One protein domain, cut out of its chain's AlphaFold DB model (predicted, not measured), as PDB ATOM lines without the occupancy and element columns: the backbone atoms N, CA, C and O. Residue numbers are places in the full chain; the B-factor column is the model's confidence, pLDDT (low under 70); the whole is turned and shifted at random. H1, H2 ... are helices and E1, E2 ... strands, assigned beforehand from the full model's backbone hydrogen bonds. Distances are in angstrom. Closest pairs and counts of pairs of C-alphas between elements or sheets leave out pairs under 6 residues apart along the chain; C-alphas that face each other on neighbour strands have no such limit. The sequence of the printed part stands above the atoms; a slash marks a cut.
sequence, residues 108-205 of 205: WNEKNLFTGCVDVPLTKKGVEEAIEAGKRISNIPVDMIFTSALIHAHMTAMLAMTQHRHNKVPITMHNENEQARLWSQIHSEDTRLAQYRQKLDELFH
ATOM      1  N   TRP A 108      42.354 -26.071 -13.661       88.94
ATOM      2  CA  TRP A 108      43.449 -25.452 -14.403       88.94
ATOM      3  C   TRP A 108      44.348 -26.483 -15.082       88.94
ATOM      4  O   TRP A 108      44.795 -26.231 -16.197       88.94
ATOM      5  N   ASN A 109      44.543 -27.661 -14.483       87.56
ATOM      6  CA  ASN A 109      45.238 -28.763 -15.145       87.56
ATOM      7  C   ASN A 109      44.486 -29.223 -16.404       87.56
ATOM      8  O   ASN A 109      45.105 -29.406 -17.448       87.56
ATOM      9  N   GLU A 110      43.157 -29.343 -16.334       89.56
ATOM     10  CA  GLU A 110      42.302 -29.656 -17.493       89.56
ATOM     11  C   GLU A 110      42.451 -28.610 -18.613       89.56
ATOM     12  O   GLU A 110      42.494 -28.946 -19.796       89.56
ATOM     13  N   LYS A 111      42.616 -27.338 -18.236       85.56
ATOM     14  CA  LYS A 111      42.843 -26.213 -19.155       85.56
ATOM     15  C   LYS A 111      44.310 -26.044 -19.581       85.56
ATOM     16  O   LYS A 111      44.622 -25.078 -20.272       85.56
ATOM     17  N   ASN A 112      45.207 -26.959 -19.198       84.19
ATOM     18  CA  ASN A 112      46.660 -26.869 -19.411       84.19
ATOM     19  C   ASN A 112      47.276 -25.546 -18.913       84.19
ATOM     20  O   ASN A 112      48.262 -25.049 -19.463       84.19
ATOM     21  N   LEU A 113      46.696 -24.967 -17.862       78.50
ATOM     22  CA  LEU A 113      47.207 -23.781 -17.197       78.50
ATOM     23  C   LEU A 113      48.137 -24.176 -16.054       78.50
ATOM     24  O   LEU A 113      47.850 -25.067 -15.251       78.50
ATOM     25  N   PHE A 114      49.227 -23.430 -15.909       74.69
ATOM     26  CA  PHE A 114      50.062 -23.549 -14.723       74.69
ATOM     27  C   PHE A 114      49.287 -23.066 -13.493       74.69
ATOM     28  O   PHE A 114      48.784 -21.948 -13.481       74.69
ATOM     29  N   THR A 115      49.177 -23.899 -12.460       66.19
ATOM     30  CA  THR A 115      48.315 -23.617 -11.298       66.19
ATOM     31  C   THR A 115      49.023 -22.827 -10.193       66.19
ATOM     32  O   THR A 115      48.398 -21.986  -9.555       66.19
ATOM     33  N   GLY A 116      50.333 -23.019 -10.001       75.69
ATOM     34  CA  GLY A 116      51.087 -22.348  -8.934       75.69
ATOM     35  C   GLY A 116      50.395 -22.464  -7.566       75.69
ATOM     36  O   GLY A 116      49.883 -23.524  -7.221       75.69
ATOM     37  N   CYS A 117      50.341 -21.348  -6.833       75.56
ATOM     38  CA  CYS A 117      49.666 -21.203  -5.534       75.56
ATOM     39  C   CYS A 117      48.186 -20.781  -5.653       75.56
ATOM     40  O   CYS A 117      47.651 -20.148  -4.741       75.56
ATOM     41  N   VAL A 118      47.544 -20.990  -6.806       80.06
ATOM     42  CA  VAL A 118      46.167 -20.526  -7.022       80.06
ATOM     43  C   VAL A 118      45.177 -21.557  -6.489       80.06
ATOM     44  O   VAL A 118      45.236 -22.741  -6.827       80.06
ATOM     45  N   ASP A 119      44.225 -21.082  -5.689       85.81
ATOM     46  CA  ASP A 119      43.128 -21.895  -5.177       85.81
ATOM     47  C   ASP A 119      42.116 -22.217  -6.278       85.81
ATOM     48  O   ASP A 119      41.203 -21.448  -6.574       85.81
ATOM     49  N   VAL A 120      42.292 -23.390  -6.883       89.81
ATOM     50  CA  VAL A 120      41.383 -23.961  -7.883       89.81
ATOM     51  C   VAL A 120      40.900 -25.337  -7.432       89.81
ATOM     52  O   VAL A 120      41.710 -26.124  -6.929       89.81
ATOM     53  N   PRO A 121      39.603 -25.655  -7.588       93.44
ATOM     54  CA  PRO A 121      39.053 -26.942  -7.180       93.44
ATOM     55  C   PRO A 121      39.418 -28.072  -8.158       93.44
ATOM     56  O   PRO A 121      39.931 -27.847  -9.261       93.44
ATOM     57  N   LEU A 122      39.128 -29.307  -7.736       95.94
ATOM     58  CA  LEU A 122      39.255 -30.509  -8.565       95.94
ATOM     59  C   LEU A 122      38.200 -30.551  -9.680       95.94
ATOM     60  O   LEU A 122      37.072 -30.085  -9.495       95.94
ATOM     61  N   THR A 123      38.542 -31.175 -10.808       97.00
ATOM     62  CA  THR A 123      37.560 -31.579 -11.825       97.00
ATOM     63  C   THR A 123      36.758 -32.789 -11.343       97.00
ATOM     64  O   THR A 123      37.109 -33.437 -10.354       97.00
ATOM     65  N   LYS A 124      35.683 -33.156 -12.056       97.25
ATOM     66  CA  LYS A 124      34.945 -34.403 -11.768       97.25
ATOM     67  C   LYS A 124      35.863 -35.627 -11.836       97.25
ATOM     68  O   LYS A 124      35.815 -36.479 -10.955       97.25
ATOM     69  N   LYS A 125      36.750 -35.659 -12.832       97.62
ATOM     70  CA  LYS A 125      37.771 -36.696 -12.978       97.62
ATOM     71  C   LYS A 125      38.753 -36.682 -11.802       97.62
ATOM     72  O   LYS A 125      38.994 -37.729 -11.213       97.62
ATOM     73  N   GLY A 126      39.237 -35.508 -11.387       97.50
ATOM     74  CA  GLY A 126      40.108 -35.382 -10.212       97.50
ATOM     75  C   GLY A 126      39.462 -35.860  -8.906       97.50
ATOM     76  O   GLY A 126      40.135 -36.423  -8.041       97.50
ATOM     77  N   VAL A 127      38.145 -35.692  -8.764       98.12
ATOM     78  CA  VAL A 127      37.377 -36.246  -7.636       98.12
ATOM     79  C   VAL A 127      37.371 -37.777  -7.673       98.12
ATOM     80  O   VAL A 127      37.621 -38.413  -6.648       98.12
ATOM     81  N   GLU A 128      37.124 -38.379  -8.837       98.19
ATOM     82  CA  GLU A 128      37.151 -39.837  -9.011       98.19
ATOM     83  C   GLU A 128      38.543 -40.423  -8.733       98.19
ATOM     84  O   GLU A 128      38.656 -41.429  -8.028       98.19
ATOM     85  N   GLU A 129      39.603 -39.761  -9.204       98.06
ATOM     86  CA  GLU A 129      41.000 -40.128  -8.936       98.06
ATOM     87  C   GLU A 129      41.306 -40.142  -7.432       98.06
ATOM     88  O   GLU A 129      41.886 -41.104  -6.921       98.06
ATOM     89  N   ALA A 130      40.871 -39.109  -6.705       97.94
ATOM     90  CA  ALA A 130      41.068 -39.014  -5.262       97.94
ATOM     91  C   ALA A 130      40.332 -40.126  -4.498       97.94
ATOM     92  O   ALA A 130      40.887 -40.732  -3.577       97.94
ATOM     93  N   ILE A 131      39.095 -40.432  -4.899       97.75
ATOM     94  CA  ILE A 131      38.308 -41.525  -4.314       97.75
ATOM     95  C   ILE A 131      38.986 -42.874  -4.576       97.75
ATOM     96  O   ILE A 131      39.080 -43.712  -3.676       97.75
ATOM     97  N   GLU A 132      39.478 -43.097  -5.793       97.69
ATOM     98  CA  GLU A 132      40.160 -44.336  -6.161       97.69
ATOM     99  C   GLU A 132      41.485 -44.510  -5.405       97.69
ATOM    100  O   GLU A 132      41.779 -45.602  -4.912       97.69
ATOM    101  N   ALA A 133      42.253 -43.433  -5.223       96.81
ATOM    102  CA  ALA A 133      43.431 -43.441  -4.358       96.81
ATOM    103  C   ALA A 133      43.063 -43.831  -2.916       96.81
ATOM    104  O   ALA A 133      43.709 -44.702  -2.326       96.81
ATOM    105  N   GLY A 134      41.975 -43.267  -2.386       96.06
ATOM    106  CA  GLY A 134      41.432 -43.597  -1.068       96.06
ATOM    107  C   GLY A 134      41.080 -45.071  -0.892       96.06
ATOM    108  O   GLY A 134      41.453 -45.691   0.105       96.06
ATOM    109  N   LYS A 135      40.433 -45.683  -1.891       96.44
ATOM    110  CA  LYS A 135      40.120 -47.123  -1.872       96.44
ATOM    111  C   LYS A 135      41.371 -47.978  -1.700       96.44
ATOM    112  O   LYS A 135      41.354 -48.921  -0.906       96.44
ATOM    113  N   ARG A 136      42.460 -47.634  -2.395       95.56
ATOM    114  CA  ARG A 136      43.730 -48.379  -2.340       95.56
ATOM    115  C   ARG A 136      44.382 -48.324  -0.961       95.56
ATOM    116  O   ARG A 136      44.990 -49.308  -0.547       95.56
ATOM    117  N   ILE A 137      44.224 -47.214  -0.241       94.75
ATOM    118  CA  ILE A 137      44.793 -47.031   1.103       94.75
ATOM    119  C   ILE A 137      43.794 -47.286   2.242       94.75
ATOM    120  O   ILE A 137      44.152 -47.173   3.409       94.75
ATOM    121  N   SER A 138      42.554 -47.672   1.932       95.38
ATOM    122  CA  SER A 138      41.441 -47.775   2.893       95.38
ATOM    123  C   SER A 138      41.717 -48.662   4.113       95.38
ATOM    124  O   SER A 138      41.203 -48.389   5.200       95.38
ATOM    125  N   ASN A 139      42.534 -49.706   3.942       93.19
ATOM    126  CA  ASN A 139      42.885 -50.663   4.993       93.19
ATOM    127  C   ASN A 139      44.204 -50.335   5.715       93.19
ATOM    128  O   ASN A 139      44.499 -50.967   6.730       93.19
ATOM    129  N   ILE A 140      45.002 -49.386   5.215       92.62
ATOM    130  CA  ILE A 140      46.294 -49.024   5.812       92.62
ATOM    131  C   ILE A 140      46.030 -48.030   6.943       92.62
ATOM    132  O   ILE A 140      45.477 -46.984   6.639       92.62
ATOM    133  N   PRO A 141      46.394 -48.305   8.211       92.19
ATOM    134  CA  PRO A 141      46.208 -47.351   9.306       92.19
ATOM    135  C   PRO A 141      46.955 -46.040   9.038       92.19
ATOM    136  O   PRO A 141      48.130 -46.069   8.666       92.19
ATOM    137  N   VAL A 142      46.280 -44.904   9.226       93.81
ATOM    138  CA  VAL A 142      46.878 -43.570   9.082       93.81
ATOM    139  C   VAL A 142      46.778 -42.845  10.417       93.81
ATOM    140  O   VAL A 142      45.683 -42.627  10.925       93.81
ATOM    141  N   ASP A 143      47.922 -42.457  10.974       94.75
ATOM    142  CA  ASP A 143      47.977 -41.768  12.268       94.75
ATOM    143  C   ASP A 143      47.815 -40.247  12.135       94.75
ATOM    144  O   ASP A 143      47.279 -39.588  13.025       94.75
ATOM    145  N   MET A 144      48.283 -39.671  11.024       95.19
ATOM    146  CA  MET A 144      48.250 -38.231  10.776       95.19
ATOM    147  C   MET A 144      48.285 -37.932   9.278       95.19
ATOM    148  O   MET A 144      48.963 -38.622   8.515       95.19
ATOM    149  N   ILE A 145      47.582 -36.878   8.868       96.44
ATOM    150  CA  ILE A 145      47.584 -36.376   7.491       96.44
ATOM    151  C   ILE A 145      48.184 -34.977   7.472       96.44
ATOM    152  O   ILE A 145      47.822 -34.123   8.282       96.44
ATOM    153  N   PHE A 146      49.054 -34.736   6.499       96.12
ATOM    154  CA  PHE A 146      49.593 -33.418   6.196       96.12
ATOM    155  C   PHE A 146      49.132 -33.003   4.805       96.12
ATOM    156  O   PHE A 146      49.195 -33.797   3.869       96.12
ATOM    157  N   THR A 147      48.665 -31.767   4.668       95.12
ATOM    158  CA  THR A 147      48.240 -31.213   3.378       95.12
ATOM    159  C   THR A 147      48.605 -29.734   3.278       95.12
ATOM    160  O   THR A 147      48.855 -29.080   4.297       95.12
ATOM    161  N   SER A 148      48.678 -29.208   2.056       90.12
ATOM    162  CA  SER A 148      48.817 -27.767   1.837       90.12
ATOM    163  C   SER A 148      47.493 -27.049   2.120       90.12
ATOM    164  O   SER A 148      46.440 -27.672   2.270       90.12
ATOM    165  N   ALA A 149      47.541 -25.718   2.194       89.69
ATOM    166  CA  ALA A 149      46.340 -24.889   2.290       89.69
ATOM    167  C   ALA A 149      45.540 -24.802   0.972       89.69
ATOM    168  O   ALA A 149      44.450 -24.238   0.979       89.69
ATOM    169  N   LEU A 150      46.051 -25.365  -0.134       90.94
ATOM    170  CA  LEU A 150      45.401 -25.291  -1.443       90.94
ATOM    171  C   LEU A 150      44.153 -26.173  -1.500       90.94
ATOM    172  O   LEU A 150      44.183 -27.354  -1.126       90.94
ATOM    173  N   ILE A 151      43.070 -25.627  -2.052       92.56
ATOM    174  CA  ILE A 151      41.771 -26.311  -2.058       92.56
ATOM    175  C   ILE A 151      41.806 -27.675  -2.768       92.56
ATOM    176  O   ILE A 151      41.243 -28.634  -2.246       92.56
ATOM    177  N   HIS A 152      42.512 -27.825  -3.897       94.56
ATOM    178  CA  HIS A 152      42.603 -29.113  -4.604       94.56
ATOM    179  C   HIS A 152      43.309 -30.195  -3.773       94.56
ATOM    180  O   HIS A 152      42.847 -31.335  -3.737       94.56
ATOM    181  N   ALA A 153      44.386 -29.848  -3.061       95.00
ATOM    182  CA  ALA A 153      45.123 -30.790  -2.221       95.00
ATOM    183  C   ALA A 153      44.301 -31.193  -0.992       95.00
ATOM    184  O   ALA A 153      44.216 -32.376  -0.648       95.00
ATOM    185  N   HIS A 154      43.634 -30.221  -0.363       94.94
ATOM    186  CA  HIS A 154      42.723 -30.476   0.747       94.94
ATOM    187  C   HIS A 154      41.540 -31.364   0.324       94.94
ATOM    188  O   HIS A 154      41.242 -32.355   0.993       94.94
ATOM    189  N   MET A 155      40.911 -31.069  -0.820       96.25
ATOM    190  CA  MET A 155      39.833 -31.886  -1.385       96.25
ATOM    191  C   MET A 155      40.297 -33.317  -1.655       96.25
ATOM    192  O   MET A 155      39.605 -34.254  -1.263       96.25
ATOM    193  N   THR A 156      41.467 -33.511  -2.276       97.44
ATOM    194  CA  THR A 156      41.998 -34.858  -2.526       97.44
ATOM    195  C   THR A 156      42.211 -35.629  -1.229       97.44
ATOM    196  O   THR A 156      41.761 -36.769  -1.132       97.44
ATOM    197  N   ALA A 157      42.838 -35.015  -0.221       96.38
ATOM    198  CA  ALA A 157      43.045 -35.657   1.075       96.38
ATOM    199  C   ALA A 157      41.710 -36.072   1.708       96.38
ATOM    200  O   ALA A 157      41.572 -37.194   2.195       96.38
ATOM    201  N   MET A 158      40.698 -35.204   1.651       95.88
ATOM    202  CA  MET A 158      39.402 -35.505   2.248       95.88
ATOM    203  C   MET A 158      38.652 -36.609   1.519       95.88
ATOM    204  O   MET A 158      38.138 -37.523   2.164       95.88
ATOM    205  N   LEU A 159      38.655 -36.570   0.190       97.19
ATOM    206  CA  LEU A 159      38.054 -37.600  -0.650       97.19
ATOM    207  C   LEU A 159      38.741 -38.955  -0.457       97.19
ATOM    208  O   LEU A 159      38.052 -39.966  -0.307       97.19
ATOM    209  N   ALA A 160      40.072 -38.979  -0.367       96.38
ATOM    210  CA  ALA A 160      40.831 -40.203  -0.130       96.38
ATOM    211  C   ALA A 160      40.494 -40.851   1.228       96.38
ATOM    212  O   ALA A 160      40.468 -42.076   1.346       96.38
ATOM    213  N   MET A 161      40.167 -40.049   2.243       95.69
ATOM    214  CA  MET A 161      39.837 -40.554   3.580       95.69
ATOM    215  C   MET A 161      38.371 -40.966   3.757       95.69
ATOM    216  O   MET A 161      38.038 -41.562   4.780       95.69
ATOM    217  N   THR A 162      37.491 -40.717   2.780       94.44
ATOM    218  CA  THR A 162      36.048 -41.027   2.895       94.44
ATOM    219  C   THR A 162      35.748 -42.503   3.165       94.44
ATOM    220  O   THR A 162      34.790 -42.813   3.867       94.44
ATOM    221  N   GLN A 163      36.558 -43.417   2.620       91.62
ATOM    222  CA  GLN A 163      36.377 -44.870   2.749       91.62
ATOM    223  C   GLN A 163      37.384 -45.511   3.712       91.62
ATOM    224  O   GLN A 163      37.542 -46.735   3.737       91.62
ATOM    225  N   HIS A 164      38.101 -44.692   4.479       94.00
ATOM    226  CA  HIS A 164      39.091 -45.170   5.424       94.00
ATOM    227  C   HIS A 164      38.417 -45.892   6.595       94.00
ATOM    228  O   HIS A 164      37.476 -45.381   7.196       94.00
ATOM    229  N   ARG A 165      38.888 -47.103   6.905       89.44
ATOM    230  CA  ARG A 165      38.199 -48.010   7.840       89.44
ATOM    231  C   ARG A 165      38.640 -47.881   9.299       89.44
ATOM    232  O   ARG A 165      38.125 -48.611  10.142       89.44
ATOM    233  N   HIS A 166      39.592 -46.998   9.592       87.44
ATOM    234  CA  HIS A 166      40.127 -46.798  10.941       87.44
ATOM    235  C   HIS A 166      39.563 -45.526  11.595       87.44
ATOM    236  O   HIS A 166      38.609 -44.919  11.111       87.44
ATOM    237  N   ASN A 167      40.126 -45.159  12.745       85.44
ATOM    238  CA  ASN A 167      39.678 -44.037  13.565       85.44
ATOM    239  C   ASN A 167      39.772 -42.686  12.836       85.44
ATOM    240  O   ASN A 167      40.439 -42.542  11.816       85.44
ATOM    241  N   LYS A 168      39.129 -41.661  13.412       89.06
ATOM    242  CA  LYS A 168      39.269 -40.274  12.948       89.06
ATOM    243  C   LYS A 168      40.740 -39.859  12.985       89.06
ATOM    244  O   LYS A 168      41.368 -39.926  14.040       89.06
ATOM    245  N   VAL A 169      41.243 -39.397  11.846       94.00
ATOM    246  CA  VAL A 169      42.643 -39.010  11.666       94.00
ATOM    247  C   VAL A 169      42.766 -37.484  11.721       94.00
ATOM    248  O   VAL A 169      42.019 -36.801  11.014       94.00
ATOM    249  N   PRO A 170      43.668 -36.918  12.540       95.50
ATOM    250  CA  PRO A 170      43.922 -35.484  12.548       95.50
ATOM    251  C   PRO A 170      44.589 -35.034  11.241       95.50
ATOM    252  O   PRO A 170      45.487 -35.697  10.715       95.50
ATOM    253  N   ILE A 171      44.168 -33.868  10.748       94.69
ATOM    254  CA  ILE A 171      44.719 -33.232   9.549       94.69
ATOM    255  C   ILE A 171      45.445 -31.959   9.973       94.69
ATOM    256  O   ILE A 171      44.848 -31.078  10.591       94.69
ATOM    257  N   THR A 172      46.720 -31.856   9.613       94.38
ATOM    258  CA  THR A 172      47.519 -30.641   9.783       94.38
ATOM    259  C   THR A 172      47.681 -29.963   8.430       94.38
ATOM    260  O   THR A 172      48.226 -30.546   7.492       94.38
ATOM    261  N   MET A 173      47.196 -28.726   8.325       90.75
ATOM    262  CA  MET A 173      47.356 -27.908   7.126       90.75
ATOM    263  C   MET A 173      48.576 -27.008   7.277       90.75
ATOM    264  O   MET A 173      48.692 -26.275   8.260       90.75
ATOM    265  N   HIS A 174      49.465 -27.041   6.292       84.12
ATOM    266  CA  HIS A 174      50.576 -26.105   6.207       84.12
ATOM    267  C   HIS A 174      50.237 -25.009   5.209       84.12
ATOM    268  O   HIS A 174      50.024 -25.269   4.023       84.12
ATOM    269  N   ASN A 175      50.188 -23.773   5.707       77.94
ATOM    270  CA  ASN A 175      50.101 -22.620   4.832       77.94
ATOM    271  C   ASN A 175      51.435 -22.433   4.110       77.94
ATOM    272  O   ASN A 175      52.508 -22.669   4.672       77.94
ATOM    273  N   GLU A 176      51.354 -22.008   2.862       69.44
ATOM    274  CA  GLU A 176      52.535 -21.771   2.054       69.44
ATOM    275  C   GLU A 176      53.339 -20.599   2.618       69.44
ATOM    276  O   GLU A 176      52.797 -19.540   2.941       69.44
ATOM    277  N   ASN A 177      54.653 -20.794   2.742       66.44
ATOM    278  CA  ASN A 177      55.574 -19.730   3.123       66.44
ATOM    279  C   ASN A 177      55.705 -18.718   1.968       66.44
ATOM    280  O   ASN A 177      55.571 -19.088   0.802       66.44
ATOM    281  N   GLU A 178      56.046 -17.463   2.260       66.81
ATOM    282  CA  GLU A 178      56.266 -16.414   1.248       66.81
ATOM    283  C   GLU A 178      57.259 -16.850   0.156       66.81
ATOM    284  O   GLU A 178      57.102 -16.513  -1.012       66.81
ATOM    285  N   GLN A 179      58.231 -17.690   0.517       65.88
ATOM    286  CA  GLN A 179      59.179 -18.300  -0.419       65.88
ATOM    287  C   GLN A 179      58.519 -19.236  -1.443       65.88
ATOM    288  O   GLN A 179      58.880 -19.206  -2.615       65.88
ATOM    289  N   ALA A 180      57.523 -20.028  -1.034       65.62
ATOM    290  CA  ALA A 180      56.780 -20.885  -1.957       65.62
ATOM    291  C   ALA A 180      56.003 -20.038  -2.976       65.62
ATOM    292  O   ALA A 180      56.042 -20.327  -4.169       65.62
ATOM    293  N   ARG A 181      55.425 -18.912  -2.529       67.88
ATOM    294  CA  ARG A 181      54.777 -17.943  -3.427       67.88
ATOM    295  C   ARG A 181      55.748 -17.345  -4.437       67.88
ATOM    296  O   ARG A 181      55.376 -17.179  -5.592       67.88
ATOM    297  N   LEU A 182      56.975 -17.029  -4.017       65.88
ATOM    298  CA  LEU A 182      58.018 -16.516  -4.911       65.88
ATOM    299  C   LEU A 182      58.430 -17.561  -5.959       65.88
ATOM    300  O   LEU A 182      58.534 -17.223  -7.134       65.88
ATOM    301  N   TRP A 183      58.595 -18.829  -5.572       63.66
ATOM    302  CA  TRP A 183      58.937 -19.913  -6.506       63.66
ATOM    303  C   TRP A 183      57.811 -20.282  -7.472       63.66
ATOM    304  O   TRP A 183      58.082 -20.781  -8.561       63.66
ATOM    305  N   SER A 184      56.558 -20.029  -7.106       64.00
ATOM    306  CA  SER A 184      55.410 -20.251  -7.989       64.00
ATOM    307  C   SER A 184      55.131 -19.096  -8.949       64.00
ATOM    308  O   SER A 184      54.220 -19.211  -9.773       64.00
ATOM    309  N   GLN A 185      55.885 -17.993  -8.883       64.88
ATOM    310  CA  GLN A 185      55.761 -16.925  -9.869       64.88
ATOM    311  C   GLN A 185      56.228 -17.429 -11.232       64.88
ATOM    312  O   GLN A 185      57.396 -17.750 -11.437       64.88
ATOM    313  N   ILE A 186      55.317 -17.458 -12.200       62.53
ATOM    314  CA  ILE A 186      55.658 -17.761 -13.587       62.53
ATOM    315  C   ILE A 186      56.352 -16.531 -14.168       62.53
ATOM    316  O   ILE A 186      55.756 -15.461 -14.241       62.53
ATOM    317  N   HIS A 187      57.613 -16.672 -14.571       58.94
ATOM    318  CA  HIS A 187      58.417 -15.553 -15.083       58.94
ATOM    319  C   HIS A 187      58.178 -15.261 -16.579       58.94
ATOM    320  O   HIS A 187      58.835 -14.398 -17.150       58.94
ATOM    321  N   SER A 188      57.249 -15.975 -17.229       63.38
ATOM    322  CA  SER A 188      56.880 -15.754 -18.632       63.38
ATOM    323  C   SER A 188      55.603 -14.916 -18.740       63.38
ATOM    324  O   SER A 188      54.542 -15.331 -18.264       63.38
ATOM    325  N   GLU A 189      55.693 -13.752 -19.392       69.75
ATOM    326  CA  GLU A 189      54.546 -12.858 -19.617       69.75
ATOM    327  C   GLU A 189      53.443 -13.518 -20.457       69.75
ATOM    328  O   GLU A 189      52.264 -13.286 -20.199       69.75
ATOM    329  N   ASP A 190      53.790 -14.406 -21.393       70.06
ATOM    330  CA  ASP A 190      52.806 -15.095 -22.240       70.06
ATOM    331  C   ASP A 190      51.874 -15.990 -21.418       70.06
ATOM    332  O   ASP A 190      50.654 -15.982 -21.597       70.06
ATOM    333  N   THR A 191      52.434 -16.730 -20.455       68.19
ATOM    334  CA  THR A 191      51.652 -17.593 -19.561       68.19
ATOM    335  C   THR A 191      50.776 -16.762 -18.627       68.19
ATOM    336  O   THR A 191      49.626 -17.124 -18.366       68.19
ATOM    337  N   ARG A 192      51.285 -15.612 -18.174       69.88
ATOM    338  CA  ARG A 192      50.547 -14.677 -17.321       69.88
ATOM    339  C   ARG A 192      49.356 -14.070 -18.064       69.88
ATOM    340  O   ARG A 192      48.255 -14.010 -17.521       69.88
ATOM    341  N   LEU A 193      49.547 -13.663 -19.318       73.00
ATOM    342  CA  LEU A 193      48.487 -13.114 -20.166       73.00
ATOM    343  C   LEU A 193      47.424 -14.157 -20.518       73.00
ATOM    344  O   LEU A 193      46.237 -13.830 -20.496       73.00
ATOM    345  N   ALA A 194      47.818 -15.402 -20.801       69.19
ATOM    346  CA  ALA A 194      46.876 -16.498 -21.032       69.19
ATOM    347  C   ALA A 194      45.977 -16.740 -19.805       69.19
ATOM    348  O   ALA A 194      44.756 -16.814 -19.941       69.19
ATOM    349  N   GLN A 195      46.564 -16.754 -18.604       68.69
ATOM    350  CA  GLN A 195      45.812 -16.857 -17.349       68.69
ATOM    351  C   GLN A 195      44.871 -15.667 -17.130       68.69
ATOM    352  O   GLN A 195      43.713 -15.861 -16.762       68.69
ATOM    353  N   TYR A 196      45.337 -14.435 -17.362       73.31
ATOM    354  CA  TYR A 196      44.502 -13.241 -17.198       73.31
ATOM    355  C   TYR A 196      43.316 -13.230 -18.160       73.31
ATOM    356  O   TYR A 196      42.205 -12.942 -17.726       73.31
ATOM    357  N   ARG A 197      43.526 -13.564 -19.438       73.94
ATOM    358  CA  ARG A 197      42.445 -13.625 -20.435       73.94
ATOM    359  C   ARG A 197      41.363 -14.611 -20.015       73.94
ATOM    360  O   ARG A 197      40.199 -14.242 -19.958       73.94
ATOM    361  N   GLN A 198      41.760 -15.809 -19.600       65.50
ATOM    362  CA  GLN A 198      40.798 -16.826 -19.193       65.50
ATOM    363  C   GLN A 198      40.092 -16.498 -17.868       65.50
ATOM    364  O   GLN A 198      38.918 -16.813 -17.705       65.50
ATOM    365  N   LYS A 199      40.771 -15.816 -16.934       68.50
ATOM    366  CA  LYS A 199      40.142 -15.306 -15.705       68.50
ATOM    367  C   LYS A 199      39.099 -14.226 -15.999       68.50
ATOM    368  O   LYS A 199      38.108 -14.134 -15.282       68.50
ATOM    369  N   LEU A 200      39.319 -13.406 -17.027       75.69
ATOM    370  CA  LEU A 200      38.316 -12.450 -17.493       75.69
ATOM    371  C   LEU A 200      37.138 -13.186 -18.144       75.69
ATOM    372  O   LEU A 200      36.001 -12.879 -17.809       75.69
ATOM    373  N   ASP A 201      37.387 -14.199 -18.974       74.50
ATOM    374  CA  ASP A 201      36.310 -14.992 -19.589       74.50
ATOM    375  C   ASP A 201      35.410 -15.673 -18.539       74.50
ATOM    376  O   ASP A 201      34.194 -15.697 -18.701       74.50
ATOM    377  N   GLU A 202      35.976 -16.161 -17.428       69.00
ATOM    378  CA  GLU A 202      35.207 -16.722 -16.300       69.00
ATOM    379  C   GLU A 202      34.458 -15.670 -15.462       69.00
ATOM    380  O   GLU A 202      33.478 -16.007 -14.806       69.00
ATOM    381  N   LEU A 203      34.917 -14.414 -15.438       72.69
ATOM    382  CA  LEU A 203      34.263 -13.324 -14.696       72.69
ATOM    383  C   LEU A 203      33.126 -12.661 -15.482       72.69
ATOM    384  O   LEU A 203      32.263 -12.023 -14.880       72.69
ATOM    385  N   PHE A 204      33.155 -12.763 -16.809       71.25
ATOM    386  CA  PHE A 204      32.204 -12.113 -17.713       71.25
ATOM    387  C   PHE A 204      31.253 -13.107 -18.408       71.25
ATOM    388  O   PHE A 204      30.631 -12.750 -19.411       71.25
ATOM    389  N   HIS A 205      31.127 -14.335 -17.896       49.78
ATOM    390  CA  HIS A 205      30.113 -15.337 -18.262       49.78
ATOM    391  C   HIS A 205      29.366 -15.806 -17.011       49.78
ATOM    392  O   HIS A 205      28.164 -16.128 -17.148       49.78
TER     393      HIS A 205
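Overview. This is residues 108 to 205 of the 205 residues of the protein "2,3-bisphosphoglycerate-dependent phosphoglycerate mutase" of Hibiscus syriacus (UniProt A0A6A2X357). A small layered body, in which H2 is sandwiched between H1 on one side and a two-stranded sheet of E1 and E2 on the other, makes one end of an elongated model; from E2 the chain swings away through the short H3 to H4 at the opposite end. The loop of residues 108 to 123 lies between that body and H4, and residues 199 to 205 stick out free. The printed part has 98 residues, with four named helices and two named strands in the order H1, E1, H2, E2, H3, H4; the sheet, E1 beside E2, is parallel, and the class is mostly helix. The whole is loose, with a radius of gyration of the C-alphas of 16.4 A, and spans 47 by 31 by 20 A.

Along the chain. Begin at Trp 108, with its C-alpha at (43.449, -25.452, -14.403); residues 108 to 123 hold no named element. Find C-alpha 124 at (34.945, -34.403, -11.768), where H1, residues 124 to 137, begins and runs 20.5 A. Next come E1, residues 145 to 148, 10.4 A long, and H2, residues 151 to 161, 15.4 A. E2 is residues 171 to 174, and H3 is residues 178 to 183. H4, residues 189 to 203, runs 20.9 A to C-alpha 203 at (34.263, -13.324, -14.696).

Arrangement. Look first at E1 and E2, parallel neighbours whose directions differ by 30 degrees: N 172 and O 145 are 2.9 A apart and N 147 and O 172 are 3.1 A apart, both within hydrogen-bond range. E1, H2 and E2 form a strand-helix-strand unit, two parallel neighbour strands with a helix between them along the chain, and its crossover is right-handed. The closest C-alphas of E1 and H2, those of Thr 147 and His 154, are 6.2 A apart. H1 touches H2 at a steep tilt of 41 degrees, the same way, with the C-alphas of Gly 134 and Ala 160 closest at 3.6 A. H3 and H4 are apart from each other and from both H1 and H2. In H1, H2, H3 and H4 every O i to N i+4 pair is within hydrogen-bond range.

Size, cuts and confidence. The C-alphas farthest apart, those of Asn 167 and Glu 189, are 47.9 A apart. The printed part has no cut and ends at His 205, the chain's last residue. No link between named elements is long; those from E1 to H2, E2 to H3 and H3 to H4 are tight. The mean pLDDT of the printed part is 84.4; look for low values, under 70, at 23 residues, among them residues 176 to 189.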